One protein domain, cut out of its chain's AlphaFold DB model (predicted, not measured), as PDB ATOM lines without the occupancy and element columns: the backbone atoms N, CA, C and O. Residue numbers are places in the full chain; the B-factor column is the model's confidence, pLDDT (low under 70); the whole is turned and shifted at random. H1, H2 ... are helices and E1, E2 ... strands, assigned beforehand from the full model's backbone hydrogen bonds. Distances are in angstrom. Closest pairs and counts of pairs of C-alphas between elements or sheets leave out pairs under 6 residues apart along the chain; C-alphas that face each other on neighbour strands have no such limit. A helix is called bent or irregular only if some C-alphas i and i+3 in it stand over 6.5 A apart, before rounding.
ATOM      1  N   LYS A 144     -14.565 -35.500 -23.317       69.19
ATOM      2  CA  LYS A 144     -15.775 -34.833 -22.798       69.19
ATOM      3  C   LYS A 144     -17.022 -35.716 -22.713       69.19
ATOM      4  O   LYS A 144     -17.999 -35.288 -22.109       69.19
ATOM      5  N   LYS A 145     -17.064 -36.876 -23.371       68.06
ATOM      6  CA  LYS A 145     -18.243 -37.766 -23.384       68.06
ATOM      7  C   LYS A 145     -18.171 -38.875 -22.344       68.06
ATOM      8  O   LYS A 145     -19.179 -39.531 -22.107       68.06
ATOM      9  N   GLU A 146     -17.004 -39.094 -21.751       73.06
ATOM     10  CA  GLU A 146     -16.844 -40.078 -20.687       73.06
ATOM     11  C   GLU A 146     -17.805 -39.763 -19.532       73.06
ATOM     12  O   GLU A 146     -17.972 -38.608 -19.144       73.06
ATOM     13  N   LEU A 147     -18.478 -40.778 -19.003       74.19
ATOM     14  CA  LEU A 147     -19.334 -40.634 -17.829       74.19
ATOM     15  C   LEU A 147     -18.440 -40.626 -16.581       74.19
ATOM     16  O   LEU A 147     -17.425 -41.320 -16.547       74.19
ATOM     17  N   ILE A 148     -18.778 -39.807 -15.587       78.00
ATOM     18  CA  ILE A 148     -18.114 -39.818 -14.279       78.00
ATOM     19  C   ILE A 148     -19.143 -40.234 -13.247       78.00
ATOM     20  O   ILE A 148     -20.170 -39.569 -13.085       78.00
ATOM     21  N   ASP A 149     -18.808 -41.271 -12.496       81.94
ATOM     22  CA  ASP A 149     -19.581 -41.689 -11.340       81.94
ATOM     23  C   ASP A 149     -19.079 -40.912 -10.126       81.94
ATOM     24  O   ASP A 149     -17.913 -41.003  -9.733       81.94
ATOM     25  N   ILE A 150     -19.950 -40.079  -9.558       83.50
ATOM     26  CA  ILE A 150     -19.626 -39.275  -8.383       83.50
ATOM     27  C   ILE A 150     -20.332 -39.873  -7.176       83.50
ATOM     28  O   ILE A 150     -21.562 -39.908  -7.099       83.50
ATOM     29  N   PHE A 151     -19.526 -40.295  -6.206       87.31
ATOM     30  CA  PHE A 151     -19.983 -40.694  -4.883       87.31
ATOM     31  C   PHE A 151     -20.184 -39.458  -4.011       87.31
ATOM     32  O   PHE A 151     -19.268 -38.639  -3.845       87.31
ATOM     33  N   TYR A 152     -21.378 -39.338  -3.438       88.94
ATOM     34  CA  TYR A 152     -21.716 -38.276  -2.507       88.94
ATOM     35  C   TYR A 152     -22.478 -38.802  -1.288       88.94
ATOM     36  O   TYR A 152     -23.085 -39.866  -1.335       88.94
ATOM     37  N   SER A 153     -22.426 -38.063  -0.186       90.44
ATOM     38  CA  SER A 153     -23.199 -38.292   1.033       90.44
ATOM     39  C   SER A 153     -24.037 -37.054   1.327       90.44
ATOM     40  O   SER A 153     -23.510 -35.938   1.296       90.44
ATOM     41  N   TYR A 154     -25.329 -37.222   1.590       90.81
ATOM     42  CA  TYR A 154     -26.158 -36.157   2.156       90.81
ATOM     43  C   TYR A 154     -26.073 -36.192   3.683       90.81
ATOM     44  O   TYR A 154     -26.167 -37.270   4.266       90.81
ATOM     45  N   TRP A 155     -25.886 -35.024   4.304       86.38
ATOM     46  CA  TRP A 155     -25.729 -34.887   5.750       86.38
ATOM     47  C   TRP A 155     -26.939 -34.207   6.394       86.38
ATOM     48  O   TRP A 155     -27.127 -32.997   6.258       86.38
ATOM     49  N   ASP A 156     -27.694 -34.978   7.170       83.62
ATOM     50  CA  ASP A 156     -28.779 -34.526   8.054       83.62
ATOM     51  C   ASP A 156     -28.527 -34.888   9.532       83.62
ATOM     52  O   ASP A 156     -29.397 -34.743  10.388       83.62
ATOM     53  N   GLY A 157     -27.306 -35.332   9.841       80.56
ATOM     54  CA  GLY A 157     -26.934 -35.960  11.111       80.56
ATOM     55  C   GLY A 157     -26.581 -37.436  10.941       80.56
ATOM     56  O   GLY A 157     -25.811 -37.966  11.739       80.56
ATOM     57  N   ASN A 158     -27.058 -38.064   9.865       81.44
ATOM     58  CA  ASN A 158     -26.569 -39.343   9.377       81.44
ATOM     59  C   ASN A 158     -25.941 -39.172   7.982       81.44
ATOM     60  O   ASN A 158     -26.256 -38.230   7.256       81.44
ATOM     61  N   ASP A 159     -25.028 -40.070   7.614       82.50
ATOM     62  CA  ASP A 159     -24.394 -40.065   6.292       82.50
ATOM     63  C   ASP A 159     -25.211 -40.929   5.312       82.50
ATOM     64  O   ASP A 159     -25.213 -42.161   5.385       82.50
ATOM     65  N   HIS A 160     -25.891 -40.286   4.358       86.06
ATOM     66  CA  HIS A 160     -26.663 -40.956   3.310       86.06
ATOM     67  C   HIS A 160     -25.872 -41.043   2.000       86.06
ATOM     68  O   HIS A 160     -25.965 -40.160   1.143       86.06
ATOM     69  N   PHE A 161     -25.107 -42.127   1.836       85.25
ATOM     70  CA  PHE A 161     -24.296 -42.366   0.639       85.25
ATOM     71  C   PHE A 161     -25.142 -42.693  -0.591       85.25
ATOM     72  O   PHE A 161     -25.971 -43.605  -0.582       85.25
ATOM     73  N   LYS A 162     -24.861 -41.990  -1.682       85.75
ATOM     74  CA  LYS A 162     -25.433 -42.207  -3.005       85.75
ATOM     75  C   LYS A 162     -24.369 -42.058  -4.081       85.75
ATOM     76  O   LYS A 162     -23.354 -41.382  -3.909       85.75
ATOM     77  N   THR A 163     -24.642 -42.673  -5.219       87.19
ATOM     78  CA  THR A 163     -23.818 -42.560  -6.417       87.19
ATOM     79  C   THR A 163     -24.686 -42.006  -7.523       87.19
ATOM     80  O   THR A 163     -25.768 -42.532  -7.770       87.19
ATOM     81  N   ILE A 164     -24.207 -40.961  -8.188       84.94
ATOM     82  CA  ILE A 164     -24.856 -40.424  -9.378       84.94
ATOM     83  C   ILE A 164     -23.894 -40.486 -10.552       84.94
ATOM     84  O   ILE A 164     -22.732 -40.082 -10.456       84.94
ATOM     85  N   THR A 165     -24.398 -40.994 -11.668       82.12
ATOM     86  CA  THR A 165     -23.659 -41.061 -12.921       82.12
ATOM     87  C   THR A 165     -23.918 -39.765 -13.684       82.12
ATOM     88  O   THR A 165     -25.047 -39.415 -14.042       82.12
ATOM     89  N   LEU A 166     -22.870 -38.966 -13.869       76.38
ATOM     90  CA  LEU A 166     -22.960 -37.697 -14.579       76.38
ATOM     91  C   LEU A 166     -22.309 -37.830 -15.950       76.38
ATOM     92  O   LEU A 166     -21.163 -38.271 -16.048       76.38
ATOM     93  N   PRO A 167     -22.969 -37.371 -17.022       70.38
ATOM     94  CA  PRO A 167     -22.259 -37.149 -18.263       70.38
ATOM     95  C   PRO A 167     -21.291 -35.972 -18.089       70.38
ATOM     96  O   PRO A 167     -21.662 -34.935 -17.527       70.38
ATOM     97  N   LYS A 168     -20.069 -36.087 -18.627       63.94
ATOM     98  CA  LYS A 168     -19.113 -34.962 -18.725       63.94
ATOM     99  C   LYS A 168     -19.597 -33.805 -19.627       63.94
ATOM    100  O   LYS A 168     -18.899 -32.808 -19.783       63.94
ATOM    101  N   GLY A 169     -20.827 -33.865 -20.141       56.69
ATOM    102  CA  GLY A 169     -21.556 -32.716 -20.673       56.69
ATOM    103  C   GLY A 169     -22.971 -33.081 -21.122       56.69
ATOM    104  O   GLY A 169     -23.212 -34.191 -21.593       56.69
ATOM    105  N   THR A 170     -23.905 -32.134 -21.013       41.31
ATOM    106  CA  THR A 170     -25.245 -32.257 -21.609       41.31
ATOM    107  C   THR A 170     -25.343 -31.292 -22.798       41.31
ATOM    108  O   THR A 170     -25.509 -30.096 -22.633       41.31
ATOM    109  N   SER A 171     -25.150 -31.843 -23.998       48.78
ATOM    110  CA  SER A 171     -25.544 -31.406 -25.354       48.78
ATOM    111  C   SER A 171     -25.449 -29.948 -25.867       48.78
ATOM    112  O   SER A 171     -25.772 -29.756 -27.043       48.78
ATOM    113  N   THR A 172     -24.988 -28.917 -25.156       42.75
ATOM    114  CA  THR A 172     -24.770 -27.610 -25.823       42.75
ATOM    115  C   THR A 172     -23.617 -26.816 -25.209       42.75
ATOM    116  O   THR A 172     -23.713 -26.344 -24.086       42.75
ATOM    117  N   SER A 173     -22.538 -26.672 -25.995       37.03
ATOM    118  CA  SER A 173     -21.288 -25.937 -25.710       37.03
ATOM    119  C   SER A 173     -20.447 -26.426 -24.509       37.03
ATOM    120  O   SER A 173     -20.869 -27.248 -23.712       37.03
ATOM    121  N   TYR A 174     -19.157 -26.086 -24.519       39.59
ATOM    122  CA  TYR A 174     -18.052 -26.725 -23.781       39.59
ATOM    123  C   TYR A 174     -18.243 -26.844 -22.245       39.59
ATOM    124  O   TYR A 174     -18.275 -25.826 -21.588       39.59
ATOM    125  N   LEU A 175     -18.133 -28.068 -21.688       53.19
ATOM    126  CA  LEU A 175     -17.680 -28.385 -20.305       53.19
ATOM    127  C   LEU A 175     -18.521 -27.890 -19.101       53.19
ATOM    128  O   LEU A 175     -17.996 -27.143 -18.290       53.19
ATOM    129  N   GLU A 176     -19.777 -28.307 -18.882       61.44
ATOM    130  CA  GLU A 176     -20.573 -27.590 -17.850       61.44
ATOM    131  C   GLU A 176     -21.536 -28.418 -16.991       61.44
ATOM    132  O   GLU A 176     -22.613 -27.928 -16.661       61.44
ATOM    133  N   THR A 177     -21.191 -29.627 -16.521       74.75
ATOM    134  CA  THR A 177     -21.864 -30.060 -15.276       74.75
ATOM    135  C   THR A 177     -21.266 -29.238 -14.134       74.75
ATOM    136  O   THR A 177     -20.283 -29.630 -13.503       74.75
ATOM    137  N   SER A 178     -21.819 -28.040 -13.933       85.50
ATOM    138  CA  SER A 178     -21.534 -27.193 -12.776       85.50
ATOM    139  C   SER A 178     -21.963 -27.927 -11.506       85.50
ATOM    140  O   SER A 178     -22.917 -28.715 -11.506       85.50
ATOM    141  N   ILE A 179     -21.270 -27.661 -10.403       88.50
ATOM    142  CA  ILE A 179     -21.616 -28.227  -9.097       88.50
ATOM    143  C   ILE A 179     -23.056 -27.884  -8.721       88.50
ATOM    144  O   ILE A 179     -23.764 -28.746  -8.212       88.50
ATOM    145  N   GLY A 180     -23.539 -26.688  -9.064       89.19
ATOM    146  CA  GLY A 180     -24.943 -26.325  -8.884       89.19
ATOM    147  C   GLY A 180     -25.906 -27.256  -9.633       89.19
ATOM    148  O   GLY A 180     -26.925 -27.668  -9.078       89.19
ATOM    149  N   GLN A 181     -25.581 -27.651 -10.870       89.19
ATOM    150  CA  GLN A 181     -26.393 -28.614 -11.627       89.19
ATOM    151  C   GLN A 181     -26.341 -30.017 -11.020       89.19
ATOM    152  O   GLN A 181     -27.357 -30.712 -10.994       89.19
ATOM    153  N   PHE A 182     -25.177 -30.434 -10.524       89.44
ATOM    154  CA  PHE A 182     -25.022 -31.696  -9.807       89.44
ATOM    155  C   PHE A 182     -25.844 -31.726  -8.527       89.44
ATOM    156  O   PHE A 182     -26.649 -32.635  -8.359       89.44
ATOM    157  N   ILE A 183     -25.741 -30.690  -7.694       90.38
ATOM    158  CA  ILE A 183     -26.550 -30.550  -6.485       90.38
ATOM    159  C   ILE A 183     -28.035 -30.619  -6.839       90.38
ATOM    160  O   ILE A 183     -28.770 -31.357  -6.197       90.38
ATOM    161  N   ASN A 184     -28.491 -29.933  -7.891       90.00
ATOM    162  CA  ASN A 184     -29.891 -30.007  -8.318       90.00
ATOM    163  C   ASN A 184     -30.320 -31.427  -8.726       90.00
ATOM    164  O   ASN A 184     -31.464 -31.811  -8.485       90.00
ATOM    165  N   LYS A 185     -29.436 -32.218  -9.347       89.06
ATOM    166  CA  LYS A 185     -29.713 -33.632  -9.643       89.06
ATOM    167  C   LYS A 185     -29.771 -34.468  -8.359       89.06
ATOM    168  O   LYS A 185     -30.732 -35.210  -8.185       89.06
ATOM    169  N   CYS A 186     -28.828 -34.277  -7.437       88.44
ATOM    170  CA  CYS A 186     -28.828 -34.936  -6.129       88.44
ATOM    171  C   CYS A 186     -30.091 -34.600  -5.325       88.44
ATOM    172  O   CYS A 186     -30.740 -35.490  -4.790       88.44
ATOM    173  N   VAL A 187     -30.497 -33.328  -5.292       89.25
ATOM    174  CA  VAL A 187     -31.722 -32.876  -4.620       89.25
ATOM    175  C   VAL A 187     -32.953 -33.540  -5.232       89.25
ATOM    176  O   VAL A 187     -33.824 -33.969  -4.489       89.25
ATOM    177  N   LYS A 188     -33.026 -33.713  -6.559       88.62
ATOM    178  CA  LYS A 188     -34.137 -34.443  -7.201       88.62
ATOM    179  C   LYS A 188     -34.203 -35.916  -6.782       88.62
ATOM    180  O   LYS A 188     -35.298 -36.415  -6.535       88.62
ATOM    181  N   GLU A 189     -33.063 -36.601  -6.690       88.25
ATOM    182  CA  GLU A 189     -32.995 -37.992  -6.212       88.25
ATOM    183  C   GLU A 189     -33.322 -38.110  -4.720       88.25
ATOM    184  O   GLU A 189     -33.975 -39.057  -4.285       88.25
ATOM    185  N   LEU A 190     -32.856 -37.157  -3.914       87.81
ATOM    186  CA  LEU A 190     -33.092 -37.130  -2.475       87.81
ATOM    187  C   LEU A 190     -34.515 -36.690  -2.126       87.81
ATOM    188  O   LEU A 190     -35.062 -37.192  -1.152       87.81
ATOM    189  N   ALA A 191     -35.152 -35.844  -2.937       87.62
ATOM    190  CA  ALA A 191     -36.528 -35.388  -2.733       87.62
ATOM    191  C   ALA A 191     -37.561 -36.528  -2.772       87.62
ATOM    192  O   ALA A 191     -38.682 -36.355  -2.296       87.62
ATOM    193  N   GLN A 192     -37.206 -37.690  -3.335       86.88
ATOM    194  CA  GLN A 192     -38.037 -38.894  -3.259       86.88
ATOM    195  C   GLN A 192     -38.044 -39.509  -1.852       86.88
ATOM    196  O   GLN A 192     -39.034 -40.117  -1.462       86.88
ATOM    197  N   GLN A 193     -36.952 -39.356  -1.103       86.69
ATOM    198  CA  GLN A 193     -36.760 -39.957   0.219       86.69
ATOM    199  C   GLN A 193     -36.992 -38.957   1.356       86.69
ATOM    200  O   GLN A 193     -37.544 -39.323   2.388       86.69
ATOM    201  N   PHE A 194     -36.626 -37.690   1.152       83.88
ATOM    202  CA  PHE A 194     -36.708 -36.631   2.152       83.88
ATOM    203  C   PHE A 194     -37.583 -35.489   1.640       83.88
ATOM    204  O   PHE A 194     -37.280 -34.846   0.634       83.88
ATOM    205  N   GLN A 195     -38.671 -35.205   2.355       82.12
ATOM    206  CA  GLN A 195     -39.605 -34.142   1.972       82.12
ATOM    207  C   GLN A 195     -39.002 -32.742   2.164       82.12
ATOM    208  O   GLN A 195     -39.309 -31.831   1.397       82.12
ATOM    209  N   GLU A 196     -38.101 -32.589   3.133       81.31
ATOM    210  CA  GLU A 196     -37.432 -31.326   3.477       81.31
ATOM    211  C   GLU A 196     -36.582 -30.786   2.319       81.31
ATOM    212  O   GLU A 196     -36.552 -29.585   2.048       81.31
ATOM    213  N   LEU A 197     -35.970 -31.693   1.555       83.00
ATOM    214  CA  LEU A 197     -35.131 -31.356   0.410       83.00
ATOM    215  C   LEU A 197     -35.927 -30.953  -0.832       83.00
ATOM    216  O   LEU A 197     -35.366 -30.363  -1.751       83.00
ATOM    217  N   ARG A 198     -37.240 -31.201  -0.869       81.56
ATOM    218  CA  ARG A 198     -38.081 -30.872  -2.030       81.56
ATOM    219  C   ARG A 198     -38.168 -29.369  -2.293       81.56
ATOM    220  O   ARG A 198     -38.342 -28.962  -3.437       81.56
ATOM    221  N   SER A 199     -38.052 -28.559  -1.239       81.75
ATOM    222  CA  SER A 199     -38.052 -27.095  -1.328       81.75
ATOM    223  C   SER A 199     -36.643 -26.500  -1.450       81.75
ATOM    224  O   SER A 199     -36.508 -25.283  -1.613       81.75
ATOM    225  N   ALA A 200     -35.593 -27.313  -1.330       83.94
ATOM    226  CA  ALA A 200     -34.224 -26.831  -1.376       83.94
ATOM    227  C   ALA A 200     -33.776 -26.550  -2.820       83.94
ATOM    228  O   ALA A 200     -34.110 -27.271  -3.755       83.94
ATOM    229  N   SER A 201     -32.985 -25.490  -2.984       85.94
ATOM    230  CA  SER A 201     -32.373 -25.086  -4.254       85.94
ATOM    231  C   SER A 201     -30.851 -25.207  -4.159       85.94
ATOM    232  O   SER A 201     -30.303 -25.183  -3.053       85.94
ATOM    233  N   CYS A 202     -30.152 -25.273  -5.297       85.12
ATOM    234  CA  CYS A 202     -28.688 -25.326  -5.347       85.12
ATOM    235  C   CYS A 202     -28.006 -24.214  -4.535       85.12
ATOM    236  O   CYS A 202     -26.949 -24.444  -3.958       85.12
ATOM    237  N   SER A 203     -28.615 -23.029  -4.435       88.31
ATOM    238  CA  SER A 203     -28.077 -21.889  -3.677       88.31
ATOM    239  C   SER A 203     -27.996 -22.132  -2.170       88.31
ATOM    240  O   SER A 203     -27.147 -21.554  -1.491       88.31
ATOM    241  N   ASN A 204     -28.898 -22.956  -1.636       90.94
ATOM    242  CA  ASN A 204     -29.008 -23.216  -0.201       90.94
ATOM    243  C   ASN A 204     -28.170 -24.416   0.230       90.94
ATOM    244  O   ASN A 204     -28.080 -24.691   1.421       90.94
ATOM    245  N   MET A 205     -27.555 -25.097  -0.729       90.50
ATOM    246  CA  MET A 205     -26.758 -26.291  -0.538       90.50
ATOM    247  C   MET A 205     -25.284 -25.965  -0.728       90.50
ATOM    248  O   MET A 205     -24.907 -25.125  -1.546       90.50
ATOM    249  N   ILE A 206     -24.449 -26.656   0.032       92.12
ATOM    250  CA  ILE A 206     -22.999 -26.586  -0.050       92.12
ATOM    251  C   ILE A 206     -22.479 -27.968  -0.408       92.12
ATOM    252  O   ILE A 206     -22.876 -28.966   0.194       92.12
ATOM    253  N   TYR A 207     -21.548 -28.008  -1.356       92.44
ATOM    254  CA  TYR A 207     -20.775 -29.200  -1.659       92.44
ATOM    255  C   TYR A 207     -19.386 -29.116  -1.021       92.44
ATOM    256  O   TYR A 207     -18.625 -28.175  -1.253       92.44
ATOM    257  N   VAL A 208     -19.053 -30.116  -0.214       90.31
ATOM    258  CA  VAL A 208     -17.770 -30.239   0.477       90.31
ATOM    259  C   VAL A 208     -17.071 -31.490  -0.019       90.31
ATOM    260  O   VAL A 208     -17.619 -32.584   0.045       90.31
ATOM    261  N   LYS A 209     -15.827 -31.371  -0.465       87.25
ATOM    262  CA  LYS A 209     -15.017 -32.519  -0.881       87.25
ATOM    263  C   LYS A 209     -13.662 -32.450  -0.187       87.25
ATOM    264  O   LYS A 209     -13.005 -31.418  -0.264       87.25
ATOM    265  N   GLN A 210     -13.257 -33.525   0.502       83.38
ATOM    266  CA  GLN A 210     -11.977 -33.625   1.237       83.38
ATOM    267  C   GLN A 210     -11.619 -32.369   2.068       83.38
ATOM    268  O   GLN A 210     -10.494 -31.874   2.008       83.38
ATOM    269  N   ASP A 211     -12.581 -31.808   2.802       84.56
ATOM    270  CA  ASP A 211     -12.434 -30.573   3.596       84.56
ATOM    271  C   ASP A 211     -12.355 -29.255   2.805       84.56
ATOM    272  O   ASP A 211     -12.064 -28.211   3.383       84.56
ATOM    273  N   THR A 212     -12.617 -29.261   1.500       87.44
ATOM    274  CA  THR A 212     -12.738 -28.038   0.697       87.44
ATOM    275  C   THR A 212     -14.194 -27.808   0.324       87.44
ATOM    276  O   THR A 212     -14.825 -28.663  -0.298       87.44
ATOM    277  N   ILE A 213     -14.726 -26.645   0.685       90.62
ATOM    278  CA  ILE A 213     -16.032 -26.174   0.224       90.62
ATOM    279  C   ILE A 213     -15.870 -25.672  -1.201       90.62
ATOM    280  O   ILE A 213     -15.121 -24.717  -1.440       90.62
ATOM    281  N   ILE A 214     -16.570 -26.312  -2.133       89.75
ATOM    282  CA  ILE A 214     -16.469 -25.987  -3.550       89.75
ATOM    283  C   ILE A 214     -17.641 -25.079  -3.962       89.75
ATOM    284  O   ILE A 214     -18.786 -25.383  -3.623       89.75
ATOM    285  N   PRO A 215     -17.387 -23.967  -4.680       90.38
ATOM    286  CA  PRO A 215     -18.430 -23.062  -5.148       90.38
ATOM    287  C   PRO A 215     -19.355 -23.719  -6.173       90.38
ATOM    288  O   PRO A 215     -18.913 -24.514  -6.999       90.38
ATOM    289  N   ASN A 216     -20.623 -23.309  -6.179       89.50
ATOM    290  CA  ASN A 216     -21.634 -23.839  -7.099       89.50
ATOM    291  C   ASN A 216     -21.342 -23.515  -8.572       89.50
ATOM    292  O   ASN A 216     -21.682 -24.310  -9.447       89.50
ATOM    293  N   ASP A 217     -20.686 -22.388  -8.838       86.81
ATOM    294  CA  ASP A 217     -20.383 -21.924 -10.198       86.81
ATOM    295  C   ASP A 217     -19.206 -22.674 -10.834       86.81
ATOM    296  O   ASP A 217     -18.968 -22.565 -12.032       86.81
ATOM    297  N   MET A 218     -18.467 -23.461 -10.047       86.19
ATOM    298  CA  MET A 218     -17.314 -24.195 -10.547       86.19
ATOM    299  C   MET A 218     -17.734 -25.500 -11.231       86.19
ATOM    300  O   MET A 218     -18.713 -26.150 -10.848       86.19
ATOM    301  N   THR A 219     -16.975 -25.899 -12.250       84.94
ATOM    302  CA  THR A 219     -17.235 -27.127 -13.007       84.94
ATOM    303  C   THR A 219     -16.363 -28.280 -12.507       84.94
ATOM    304  O   THR A 219     -15.229 -28.081 -12.061       84.94
ATOM    305  N   PHE A 220     -16.857 -29.520 -12.611       80.94
ATOM    306  CA  PHE A 220     -16.021 -30.697 -12.318       80.94
ATOM    307  C   PHE A 220     -14.799 -30.781 -13.226       80.94
ATOM    308  O   PHE A 220     -13.756 -31.275 -12.804       80.94
ATOM    309  N   PHE A 221     -14.907 -30.281 -14.456       78.00
ATOM    310  CA  PHE A 221     -13.775 -30.238 -15.363       78.00
ATOM    311  C   PHE A 221     -12.660 -29.347 -14.825       78.00
ATOM    312  O   PHE A 221     -11.520 -29.802 -14.758       78.00
ATOM    313  N   ASP A 222     -12.987 -28.134 -14.380       78.56
ATOM    314  CA  ASP A 222     -11.987 -27.220 -13.831       78.56
ATOM    315  C   ASP A 222     -11.321 -27.833 -12.603       78.56
ATOM    316  O   ASP A 222     -10.099 -27.766 -12.471       78.56
ATOM    317  N   ILE A 223     -12.094 -28.517 -11.751       78.69
ATOM    318  CA  ILE A 223     -11.573 -29.241 -10.583       78.69
ATOM    319  C   ILE A 223     -10.552 -30.308 -10.985       78.69
ATOM    320  O   ILE A 223      -9.465 -30.389 -10.406       78.69
ATOM    321  N   ILE A 224     -10.913 -31.149 -11.955       78.38
ATOM    322  CA  ILE A 224     -10.100 -32.288 -12.384       78.38
ATOM    323  C   ILE A 224      -8.859 -31.795 -13.133       78.38
ATOM    324  O   ILE A 224      -7.749 -32.251 -12.859       78.38
ATOM    325  N   GLN A 225      -9.019 -30.829 -14.042       74.50
ATOM    326  CA  GLN A 225      -7.925 -30.319 -14.863       74.50
ATOM    327  C   GLN A 225      -6.891 -29.571 -14.028       74.50
ATOM    328  O   GLN A 225      -5.690 -29.789 -14.191       74.50
ATOM    329  N   SER A 226      -7.340 -28.722 -13.101       71.62
ATOM    330  CA  SER A 226      -6.429 -28.033 -12.185       71.62
ATOM    331  C   SER A 226      -5.846 -28.964 -11.112       71.62
ATOM    332  O   SER A 226      -5.035 -28.516 -10.300       71.62
ATOM    333  N   LYS A 227      -6.210 -30.262 -11.139       68.75
ATOM    334  CA  LYS A 227      -5.790 -31.305 -10.193       68.75
ATOM    335  C   LYS A 227      -5.873 -30.790  -8.767       68.75
ATOM    336  O   LYS A 227      -4.910 -30.919  -8.005       68.75
ATOM    337  N   LEU A 228      -6.992 -30.140  -8.438       64.94
ATOM    338  CA  LEU A 228      -7.135 -29.485  -7.149       64.94
ATOM    339  C   LEU A 228      -6.841 -30.509  -6.061       64.94
ATOM    340  O   LEU A 228      -7.466 -31.568  -6.002       64.94
ATOM    341  N   ARG A 229      -5.841 -30.208  -5.236       62.38
ATOM    342  CA  ARG A 229      -5.453 -31.067  -4.128       62.38
ATOM    343  C   ARG A 229      -6.001 -30.495  -2.836       62.38
ATOM    344  O   ARG A 229      -5.677 -29.363  -2.478       62.38
ATOM    345  N   GLY A 230      -6.802 -31.293  -2.139       62.88
ATOM    346  CA  GLY A 230      -7.131 -31.054  -0.745       62.88
ATOM    347  C   GLY A 230      -5.903 -31.240   0.151       62.88
ATOM    348  O   GLY A 230      -4.761 -31.385  -0.302       62.88
ATOM    349  N   LYS A 231      -6.126 -31.256   1.465       64.12
ATOM    350  CA  LYS A 231      -5.056 -31.539   2.438       64.12
ATOM    351  C   LYS A 231      -4.520 -32.972   2.297       64.12
ATOM    352  O   LYS A 231      -3.331 -33.177   2.508       64.12
ATOM    353  N   THR A 232      -5.370 -33.909   1.872       58.28
ATOM    354  CA  THR A 232      -5.093 -35.359   1.861       58.28
ATOM    355  C   THR A 232      -4.734 -35.922   0.477       58.28
ATOM    356  O   THR A 232      -4.297 -37.061   0.384       58.28
ATOM    357  N   GLY A 233      -4.863 -35.156  -0.611       65.94
ATOM    358  CA  GLY A 233      -4.589 -35.669  -1.959       65.94
ATOM    359  C   GLY A 233      -5.393 -34.960  -3.047       65.94
ATOM    360  O   GLY A 233      -5.954 -33.896  -2.784       65.94
ATOM    361  N   PRO A 234      -5.415 -35.485  -4.281       69.50
ATOM    362  CA  PRO A 234      -6.271 -34.984  -5.354       69.50
ATOM    363  C   PRO A 234      -7.751 -35.127  -4.983       69.50
ATOM    364  O   PRO A 234      -8.172 -36.160  -4.470       69.50
ATOM    365  N   LEU A 235      -8.546 -34.088  -5.249       70.06
ATOM    366  CA  LEU A 235      -9.981 -34.065  -4.946       70.06
ATOM    367  C   LEU A 235     -10.744 -35.132  -5.740       70.06
ATOM    368  O   LEU A 235     -11.640 -35.780  -5.204       70.06
ATOM    369  N   TYR A 236     -10.366 -35.345  -6.995       70.12
ATOM    370  CA  TYR A 236     -10.859 -36.436  -7.825       70.12
ATOM    371  C   TYR A 236      -9.659 -37.205  -8.355       70.12
ATOM    372  O   TYR A 236      -8.898 -36.676  -9.166       70.12
ATOM    373  N   ASP A 237      -9.497 -38.435  -7.882       61.91
ATOM    374  CA  ASP A 237      -8.565 -39.383  -8.473       61.91
ATOM    375  C   ASP A 237      -9.274 -40.142  -9.592       61.91
ATOM    376  O   ASP A 237     -10.423 -40.564  -9.450       61.91
ATOM    377  N   VAL A 238      -8.592 -40.287 -10.729       55.34
ATOM    378  CA  VAL A 238      -9.023 -41.216 -11.776       55.34
ATOM    379  C   VAL A 238      -8.847 -42.619 -11.185       55.34
ATOM    380  O   VAL A 238      -7.725 -42.941 -10.782       55.34
ATOM    381  N   PRO A 239      -9.910 -43.433 -11.070       51.72
ATOM    382  CA  PRO A 239      -9.818 -44.725 -10.408       51.72
ATOM    383  C   PRO A 239      -8.854 -45.617 -11.193       51.72
ATOM    384  O   PRO A 239      -9.124 -45.999 -12.328       51.72
ATOM    385  N   SER A 240      -7.706 -45.918 -10.589       43.03
ATOM    386  CA  SER A 240      -6.675 -46.780 -11.177       43.03
ATOM    387  C   SER A 240      -6.705 -48.206 -10.609       43.03
ATOM    388  O   SER A 240      -5.774 -48.970 -10.846       43.03
ATOM    389  N   GLY A 241      -7.742 -48.586  -9.857       42.62
ATOM    390  CA  GLY A 241      -7.835 -49.927  -9.286       42.62
ATOM    391  C   GLY A 241      -8.999 -50.118  -8.317       42.62
ATOM    392  O   GLY A 241      -9.396 -49.202  -7.603       42.62
ATOM    393  N   GLU A 242      -9.505 -51.345  -8.329       47.25
ATOM    394  CA  GLU A 242     -10.646 -51.973  -7.654       47.25
ATOM    395  C   GLU A 242     -10.666 -51.831  -6.112       47.25
ATOM    396  O   GLU A 242     -10.554 -52.809  -5.386       47.25
ATOM    397  N   ASN A 243     -10.814 -50.616  -5.570       47.81
ATOM    398  CA  ASN A 243     -10.903 -50.394  -4.117       47.81
ATOM    399  C   ASN A 243     -12.150 -49.587  -3.726       47.81
ATOM    400  O   ASN A 243     -12.066 -48.441  -3.291       47.81
ATOM    401  N   SER A 244     -13.313 -50.241  -3.792       52.31
ATOM    402  CA  SER A 244     -14.637 -49.670  -3.473       52.31
ATOM    403  C   SER A 244     -14.761 -49.087  -2.046       52.31
ATOM    404  O   SER A 244     -15.648 -48.282  -1.756       52.31
ATOM    405  N   VAL A 245     -13.861 -49.464  -1.128       52.03
ATOM    406  CA  VAL A 245     -13.839 -48.974   0.263       52.03
ATOM    407  C   VAL A 245     -13.274 -47.549   0.365       52.03
ATOM    408  O   VAL A 245     -13.765 -46.749   1.161       52.03
ATOM    409  N   ASN A 246     -12.292 -47.197  -0.471       59.62
ATOM    410  CA  ASN A 246     -11.668 -45.868  -0.453       59.62
ATOM    411  C   ASN A 246     -12.579 -44.796  -1.072       59.62
ATOM    412  O   ASN A 246     -12.557 -43.638  -0.650       59.62
ATOM    413  N   ASP A 247     -13.438 -45.190  -2.011       62.31
ATOM    414  CA  ASP A 247     -14.334 -44.274  -2.722       62.31
ATOM    415  C   ASP A 247     -15.420 -43.683  -1.810       62.31
ATOM    416  O   ASP A 247     -15.795 -42.519  -1.969       62.31
ATOM    417  N   LYS A 248     -15.868 -44.438  -0.794       62.44
ATOM    418  CA  LYS A 248     -16.813 -43.950   0.229       62.44
ATOM    419  C   LYS A 248     -16.172 -42.936   1.174       62.44
ATOM    420  O   LYS A 248     -16.800 -41.944   1.526       62.44
ATOM    421  N   LEU A 249     -14.912 -43.156   1.557       65.31
ATOM    422  CA  LEU A 249     -14.157 -42.227   2.409       65.31
ATOM    423  C   LEU A 249     -13.842 -40.918   1.678       65.31
ATOM    424  O   LEU A 249     -13.817 -39.852   2.292       65.31
ATOM    425  N   ASN A 250     -13.646 -40.991   0.361       72.31
ATOM    426  CA  ASN A 250     -13.487 -39.825  -0.497       72.31
ATOM    427  C   ASN A 250     -14.831 -39.276  -1.019       72.31
ATOM    428  O   ASN A 250     -14.831 -38.439  -1.920       72.31
ATOM    429  N   ALA A 251     -15.987 -39.715  -0.518       83.44
ATOM    430  CA  ALA A 251     -17.266 -39.207  -1.005       83.44
ATOM    431  C   ALA A 251     -17.414 -37.704  -0.702       83.44
ATOM    432  O   ALA A 251     -17.008 -37.209   0.352       83.44
ATOM    433  N   GLY A 252     -17.978 -36.956  -1.651       88.00
ATOM    434  CA  GLY A 252     -18.311 -35.550  -1.416       88.00
ATOM    435  C   GLY A 252     -19.528 -35.430  -0.502       88.00
ATOM    436  O   GLY A 252     -20.449 -36.224  -0.607       88.00
ATOM    437  N   LYS A 253     -19.566 -34.449   0.392       90.31
ATOM    438  CA  LYS A 253     -20.688 -34.209   1.301       90.31
ATOM    439  C   LYS A 253     -21.553 -33.064   0.792       90.31
ATOM    440  O   LYS A 253     -21.026 -32.029   0.389       90.31
ATOM    441  N   ILE A 254     -22.868 -33.248   0.819       91.88
ATOM    442  CA  ILE A 254     -23.865 -32.220   0.514       91.88
ATOM    443  C   ILE A 254     -24.537 -31.822   1.819       91.88
ATOM    444  O   ILE A 254     -25.043 -32.675   2.547       91.88
ATOM    445  N   LEU A 255     -24.510 -30.525   2.111       91.38
ATOM    446  CA  LEU A 255     -24.960 -29.957   3.374       91.38
ATOM    447  C   LEU A 255     -25.813 -28.719   3.140       91.38
ATOM    448  O   LEU A 255     -25.562 -27.951   2.212       91.38
ATOM    449  N   ASP A 256     -26.726 -28.448   4.064       91.44
ATOM    450  CA  ASP A 256     -27.426 -27.173   4.098       91.44
ATOM    451  C   ASP A 256     -26.492 -26.022   4.490       91.44
ATOM    452  O   ASP A 256     -25.804 -26.047   5.516       91.44
ATOM    453  N   LYS A 257     -26.558 -24.925   3.731       91.50
ATOM    454  CA  LYS A 257     -25.826 -23.682   4.011       91.50
ATOM    455  C   LYS A 257     -26.164 -23.119   5.389       91.50
ATOM    456  O   LYS A 257     -25.270 -22.728   6.132       91.50
ATOM    457  N   ARG A 258     -27.448 -23.147   5.764       90.88
ATOM    458  CA  ARG A 258     -27.932 -22.679   7.077       90.88
ATOM    459  C   ARG A 258     -27.409 -23.522   8.236       90.88
ATOM    460  O   ARG A 258     -27.296 -23.026   9.357       90.88
ATOM    461  N   TRP A 259     -27.171 -24.811   8.004       90.81
ATOM    462  CA  TRP A 259     -26.568 -25.688   9.001       90.81
ATOM    463  C   TRP A 259     -25.079 -25.370   9.143       90.81
ATOM    464  O   TRP A 259     -24.605 -25.164  10.259       90.81
ATOM    465  N   TYR A 260     -24.369 -25.228   8.021       91.94
ATOM    466  CA  TYR A 260     -22.943 -24.907   8.018       91.94
ATOM    467  C   TYR A 260     -22.642 -23.568   8.702       91.94
ATOM    468  O   TYR A 260     -21.775 -23.510   9.565       91.94
ATOM    469  N   GLU A 261     -23.385 -22.503   8.396       91.94
ATOM    470  CA  GLU A 261     -23.161 -21.178   8.996       91.94
ATOM    471  C   GLU A 261     -23.296 -21.183  10.526       91.94
ATOM    472  O   GLU A 261     -22.537 -20.500  11.217       91.94
ATOM    473  N   ARG A 262     -24.222 -21.994  11.056       93.62
ATOM    474  CA  ARG A 262     -24.412 -22.175  12.502       93.62
ATOM    475  C   ARG A 262     -23.325 -23.051  13.119       93.62
ATOM    476  O   ARG A 262     -22.831 -22.716  14.186       93.62
ATOM    477  N   ASN A 263     -22.923 -24.127  12.442       91.75
ATOM    478  CA  ASN A 263     -22.058 -25.170  13.003       91.75
ATOM    479  C   ASN A 263     -20.593 -25.106  12.552       91.75
ATOM    480  O   ASN A 263     -19.808 -25.968  12.930       91.75
ATOM    481  N   GLN A 264     -20.183 -24.080  11.803       90.88
ATOM    482  CA  GLN A 264     -18.803 -23.911  11.316       90.88
ATOM    483  C   GLN A 264     -17.737 -23.867  12.423       90.88
ATOM    484  O   GLN A 264     -16.561 -24.029  12.138       90.88
ATOM    485  N   HIS A 265     -18.118 -23.633  13.678       89.50
ATOM    486  CA  HIS A 265     -17.201 -23.627  14.819       89.50
ATOM    487  C   HIS A 265     -17.002 -25.023  15.435       89.50
ATOM    488  O   HIS A 265     -16.035 -25.240  16.162       89.50
ATOM    489  N   ALA A 266     -17.890 -25.975  15.138       90.81
ATOM    490  CA  ALA A 266     -17.863 -27.326  15.678       90.81
ATOM    491  C   ALA A 266     -17.197 -28.312  14.705       90.81
ATOM    492  O   ALA A 266     -17.227 -28.153  13.481       90.81
ATOM    493  N   PHE A 267     -16.591 -29.363  15.252       85.06
ATOM    494  CA  PHE A 267     -16.013 -30.443  14.457       85.06
ATOM    495  C   PHE A 267     -17.127 -31.304  13.823       85.06
ATOM    496  O   PHE A 267     -18.081 -31.634  14.527       85.06
ATOM    497  N   PRO A 268     -17.040 -31.697  12.531       87.25
ATOM    498  CA  PRO A 268     -15.916 -31.523  11.596       87.25
ATOM    499  C   PRO A 268     -15.965 -30.251  10.729       87.25
ATOM    500  O   PRO A 268     -15.008 -29.983  10.002       87.25
ATOM    501  N   ALA A 269     -17.048 -29.471  10.786       87.81
ATOM    502  CA  ALA A 269     -17.279 -28.328   9.898       87.81
ATOM    503  C   ALA A 269     -16.206 -27.229  10.017       87.81
ATOM    504  O   ALA A 269     -15.885 -26.578   9.022       87.81
ATOM    505  N   CYS A 270     -15.591 -27.075  11.192       87.56
ATOM    506  CA  CYS A 270     -14.496 -26.127  11.422       87.56
ATOM    507  C   CYS A 270     -13.236 -26.390  10.589       87.56
ATOM    508  O   CYS A 270     -12.445 -25.478  10.355       87.56
ATOM    509  N   LYS A 271     -13.041 -27.623  10.110       88.69
ATOM    510  CA  LYS A 271     -11.888 -27.986   9.281       88.69
ATOM    511  C   LYS A 271     -12.050 -27.531   7.829       88.69
ATOM    512  O   LYS A 271     -11.053 -27.464   7.102       88.69
ATOM    513  N   TRP A 272     -13.286 -27.274   7.399       90.25
ATOM    514  CA  TRP A 272     -13.599 -27.029   6.001       90.25
ATOM    515  C   TRP A 272     -13.130 -25.644   5.560       90.25
ATOM    516  O   TRP A 272     -13.547 -24.622   6.101       90.25
ATOM    517  N   GLU A 273     -12.276 -25.614   4.542       87.25
ATOM    518  CA  GLU A 273     -11.762 -24.384   3.951       87.25
ATOM    519  C   GLU A 273     -12.554 -24.026   2.694       87.25
ATOM    520  O   GLU A 273     -12.897 -24.885   1.881       87.25
ATOM    521  N   LYS A 274     -12.811 -22.734   2.490       88.44
ATOM    522  CA  LYS A 274     -13.367 -22.247   1.223       88.44
ATOM    523  C   LYS A 274     -12.339 -22.430   0.110       88.44
ATOM    524  O   LYS A 274     -11.156 -22.132   0.294       88.44
ATOM    525  N   TYR A 275     -12.799 -22.898  -1.047       85.81
ATOM    526  CA  TYR A 275     -11.966 -23.008  -2.237       85.81
ATOM    527  C   TYR A 275     -11.341 -21.655  -2.599       85.81
ATOM    528  O   TYR A 275     -12.046 -20.671  -2.814       85.81
ATOM    529  N   ASN A 276     -10.012 -21.629  -2.697       81.12
ATOM    530  CA  ASN A 276      -9.250 -20.471  -3.148       81.12
ATOM    531  C   ASN A 276      -8.367 -20.886  -4.337       81.12
ATOM    532  O   ASN A 276      -7.387 -21.611  -4.124       81.12
ATOM    533  N   PRO A 277      -8.646 -20.417  -5.569       75.12
ATOM    534  CA  PRO A 277      -7.918 -20.857  -6.764       75.12
ATOM    535  C   PRO A 277      -6.425 -20.497  -6.701       75.12
ATOM    536  O   PRO A 277      -5.563 -21.287  -7.087       75.12
ATOM    537  N   HIS A 278      -6.093 -19.336  -6.129       66.94
ATOM    538  CA  HIS A 278      -4.720 -18.824  -6.083       66.94
ATOM    539  C   HIS A 278      -3.814 -19.573  -5.089       66.94
ATOM    540  O   HIS A 278      -2.628 -19.776  -5.346       66.94
ATOM    541  N   LYS A 279      -4.369 -20.036  -3.958       66.50
ATOM    542  CA  LYS A 279      -3.631 -20.798  -2.932       66.50
ATOM    543  C   LYS A 279      -3.218 -22.181  -3.454       66.50
ATOM    544  O   LYS A 279      -2.179 -22.712  -3.071       66.50
ATOM    545  N   LEU A 280      -4.020 -22.747  -4.354       60.09
ATOM    546  CA  LEU A 280      -3.816 -24.085  -4.906       60.09
ATOM    547  C   LEU A 280      -2.779 -24.088  -6.036       60.09
ATOM    548  O   LEU A 280      -1.953 -24.996  -6.083       60.09
ATOM    549  N   ALA A 281      -2.738 -23.039  -6.863       58.25
ATOM    550  CA  ALA A 281      -1.734 -22.883  -7.918       58.25
ATOM    551  C   ALA A 281      -0.292 -22.774  -7.382       58.25
ATOM    552  O   ALA A 281       0.645 -23.260  -8.010       58.25
ATOM    553  N   LEU A 282      -0.096 -22.157  -6.212       57.09
ATOM    554  CA  LEU A 282       1.228 -22.067  -5.583       57.09
ATOM    555  C   LEU A 282       1.696 -23.428  -5.057       57.09
ATOM    556  O   LEU A 282       2.846 -23.810  -5.253       57.09
ATOM    557  N   LYS A 283       0.787 -24.195  -4.445       56.69
ATOM    558  CA  LYS A 283       1.101 -25.526  -3.913       56.69
ATOM    559  C   LYS A 283       1.437 -26.524  -5.026       56.69
ATOM    560  O   LYS A 283       2.297 -27.374  -4.828       56.69
ATOM    561  N   THR A 284       0.788 -26.422  -6.188       57.41
ATOM    562  CA  THR A 284       1.085 -27.282  -7.346       57.41
ATOM    563  C   THR A 284       2.389 -26.903  -8.039       57.41
ATOM    564  O   THR A 284       3.130 -27.805  -8.418       57.41
ATOM    565  N   LYS A 285       2.704 -25.605  -8.165       58.94
ATOM    566  CA  LYS A 285       3.992 -25.144  -8.711       58.94
ATOM    567  C   LYS A 285       5.171 -25.626  -7.872       58.94
ATOM    568  O   LYS A 285       6.030 -26.312  -8.407       58.94
ATOM    569  N   LEU A 286       5.139 -25.378  -6.560       59.81
ATOM    570  CA  LEU A 286       6.214 -25.803  -5.660       59.81
ATOM    571  C   LEU A 286       6.431 -27.320  -5.718       59.81
ATOM    572  O   LEU A 286       7.555 -27.783  -5.812       59.81
ATOM    573  N   LEU A 287       5.364 -28.122  -5.727       56.81
ATOM    574  CA  LEU A 287       5.503 -29.580  -5.729       56.81
ATOM    575  C   LEU A 287       5.962 -30.160  -7.079       56.81
ATOM    576  O   LEU A 287       6.541 -31.242  -7.100       56.81
ATOM    577  N   ASN A 288       5.688 -29.466  -8.189       59.56
ATOM    578  CA  ASN A 288       6.216 -29.827  -9.506       59.56
ATOM    579  C   ASN A 288       7.685 -29.415  -9.670       59.56
ATOM    580  O   ASN A 288       8.372 -30.020 -10.476       59.56
ATOM    581  N   GLU A 289       8.160 -28.413  -8.926       60.41
ATOM    582  CA  GLU A 289       9.578 -28.024  -8.882       60.41
ATOM    583  C   GLU A 289      10.426 -28.991  -8.033       60.41
ATOM    584  O   GLU A 289      11.630 -29.096  -8.244       60.41
ATOM    585  N   PHE A 290       9.808 -29.730  -7.104       53.38
ATOM    586  CA  PHE A 290      10.461 -30.763  -6.282       53.38
ATOM    587  C   PHE A 290      10.338 -32.194  -6.849       53.38
ATOM    588  O   PHE A 290      10.605 -33.161  -6.130       53.38
ATOM    589  N   LYS A 291       9.916 -32.349  -8.107       46.47
ATOM    590  CA  LYS A 291       9.828 -33.633  -8.820       46.47
ATOM    591  C   LYS A 291      10.681 -33.613 -10.076       46.47
ATOM    592  O   LYS A 291      11.264 -34.679 -10.365       46.47
TER     593      LYS A 291
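This is residues 144 to 291 of the 291 residues of the protein "XAP5 circadian clock regulator" of Babesia microti (strain RI) (UniProt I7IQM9). A strongly twisted sheet of five strands forms a wall, with the helix H1 across one face, and a long two-stranded hairpin, E1 and E2, makes one side of the sheet. Short helices and loops lie round it, and the chain's end, residues 285 to 291, most of them in the last helix H6, sticks out; residues 240 to 246 stick out too. The printed part has 148 residues with six named helices and five named strands, in the order E1 E2 H1 H2 E3 E4 H3 H4 E5 H5 H6, a mixed class of helices and strands. The sheet's order is E2 E1 E5 E3 E4, and it is mixed, with E1 and E5 parallel and the other neighbours antiparallel. The whole is compact, with a radius of gyration of the C-alphas of 15.6 A and spans of 50 by 41 by 31 A.

E1, residues 147 to 155, begins with C-alpha 147 at (-19.334, -40.634, -17.829) and is 25.1 A long. E2, residues 159 to 167, is 24.8 A long. H1, residues 179 to 190, is 16.0 A long, and H2 is residues 196 to 199. H2 is neither bent nor irregular, but only just: C-alphas 196 and 199 are 6.4 A apart. E3, residues 205 to 209, is 13.3 A long and begins with C-alpha 205 at (-26.758, -26.291, -0.538); E4 is residues 212 to 214. H3 is residues 220 to 225 and H4 residues 244 to 249. E5, residues 252 to 256, is 13.6 A long, and H5, residues 257 to 263, follows it by a tight link with 0 residues between them. H6, residues 277 to 289, is 19.0 A long and ends with C-alpha 289 at (9.578, -28.024, -8.882).

E2 and E4 are the edge strands of the sheet. The hairpin E1 and E2 is antiparallel at 156 degrees, with N 162 and O 152 at 2.8 A. E1 and E5 are parallel at 45 degrees, with N 153 and O 252 at 2.7 A. E5 and E3 are antiparallel at 154 degrees, with N 253 and O 208 at 2.7 A. The hairpin E3 and E4 is antiparallel at 135 degrees, with N 212 and O 209 at 2.8 A. Residues 212 to 213 of E4 also pair, parallel, with residues 273 to 274. H1 is on the sheet, in two layers, a helix on one face of a sheet; its closest C-alphas to E3 are those of Ile 183 and Met 205, 7.3 A apart. E2, H1 H2, E3 and E4, H3 H4, E5 are split strand-helix-strand units, two strands running the same way with others between them, each with a right-handed crossover. H1 touches H2 with residues 187 to 190 alone, the closest C-alphas being those of Val 187 and Leu 197, 6.3 A apart. H1 and H3 are close but not clearly touching, with C-alphas 179 and 220 at 6.9 A. H4 only grazes the sheet with residues 247 to 249, and H5 with residues 257 to 260. H6 is apart from H3 and E4. Every O i to N i+4 pair is within hydrogen-bond range in H1 and H3; the counts are 0 of 2 in H4, with 1 of 3 O i to N i+3 pairs, 2 of 3 in H5 and 7 of 9 in H6, and H2 is too short for such a pair.

The C-alphas farthest apart, those of Gln 195 and Phe 290, are 50.9 A apart. The printed part has no cut. The links E2 to H1, H3 to H4 and H5 to H6 are long. The mean pLDDT of the printed part is 76.6, and 46 residues are under 70, among them residues 168 to 176, 237 to 249 and 278 to 291.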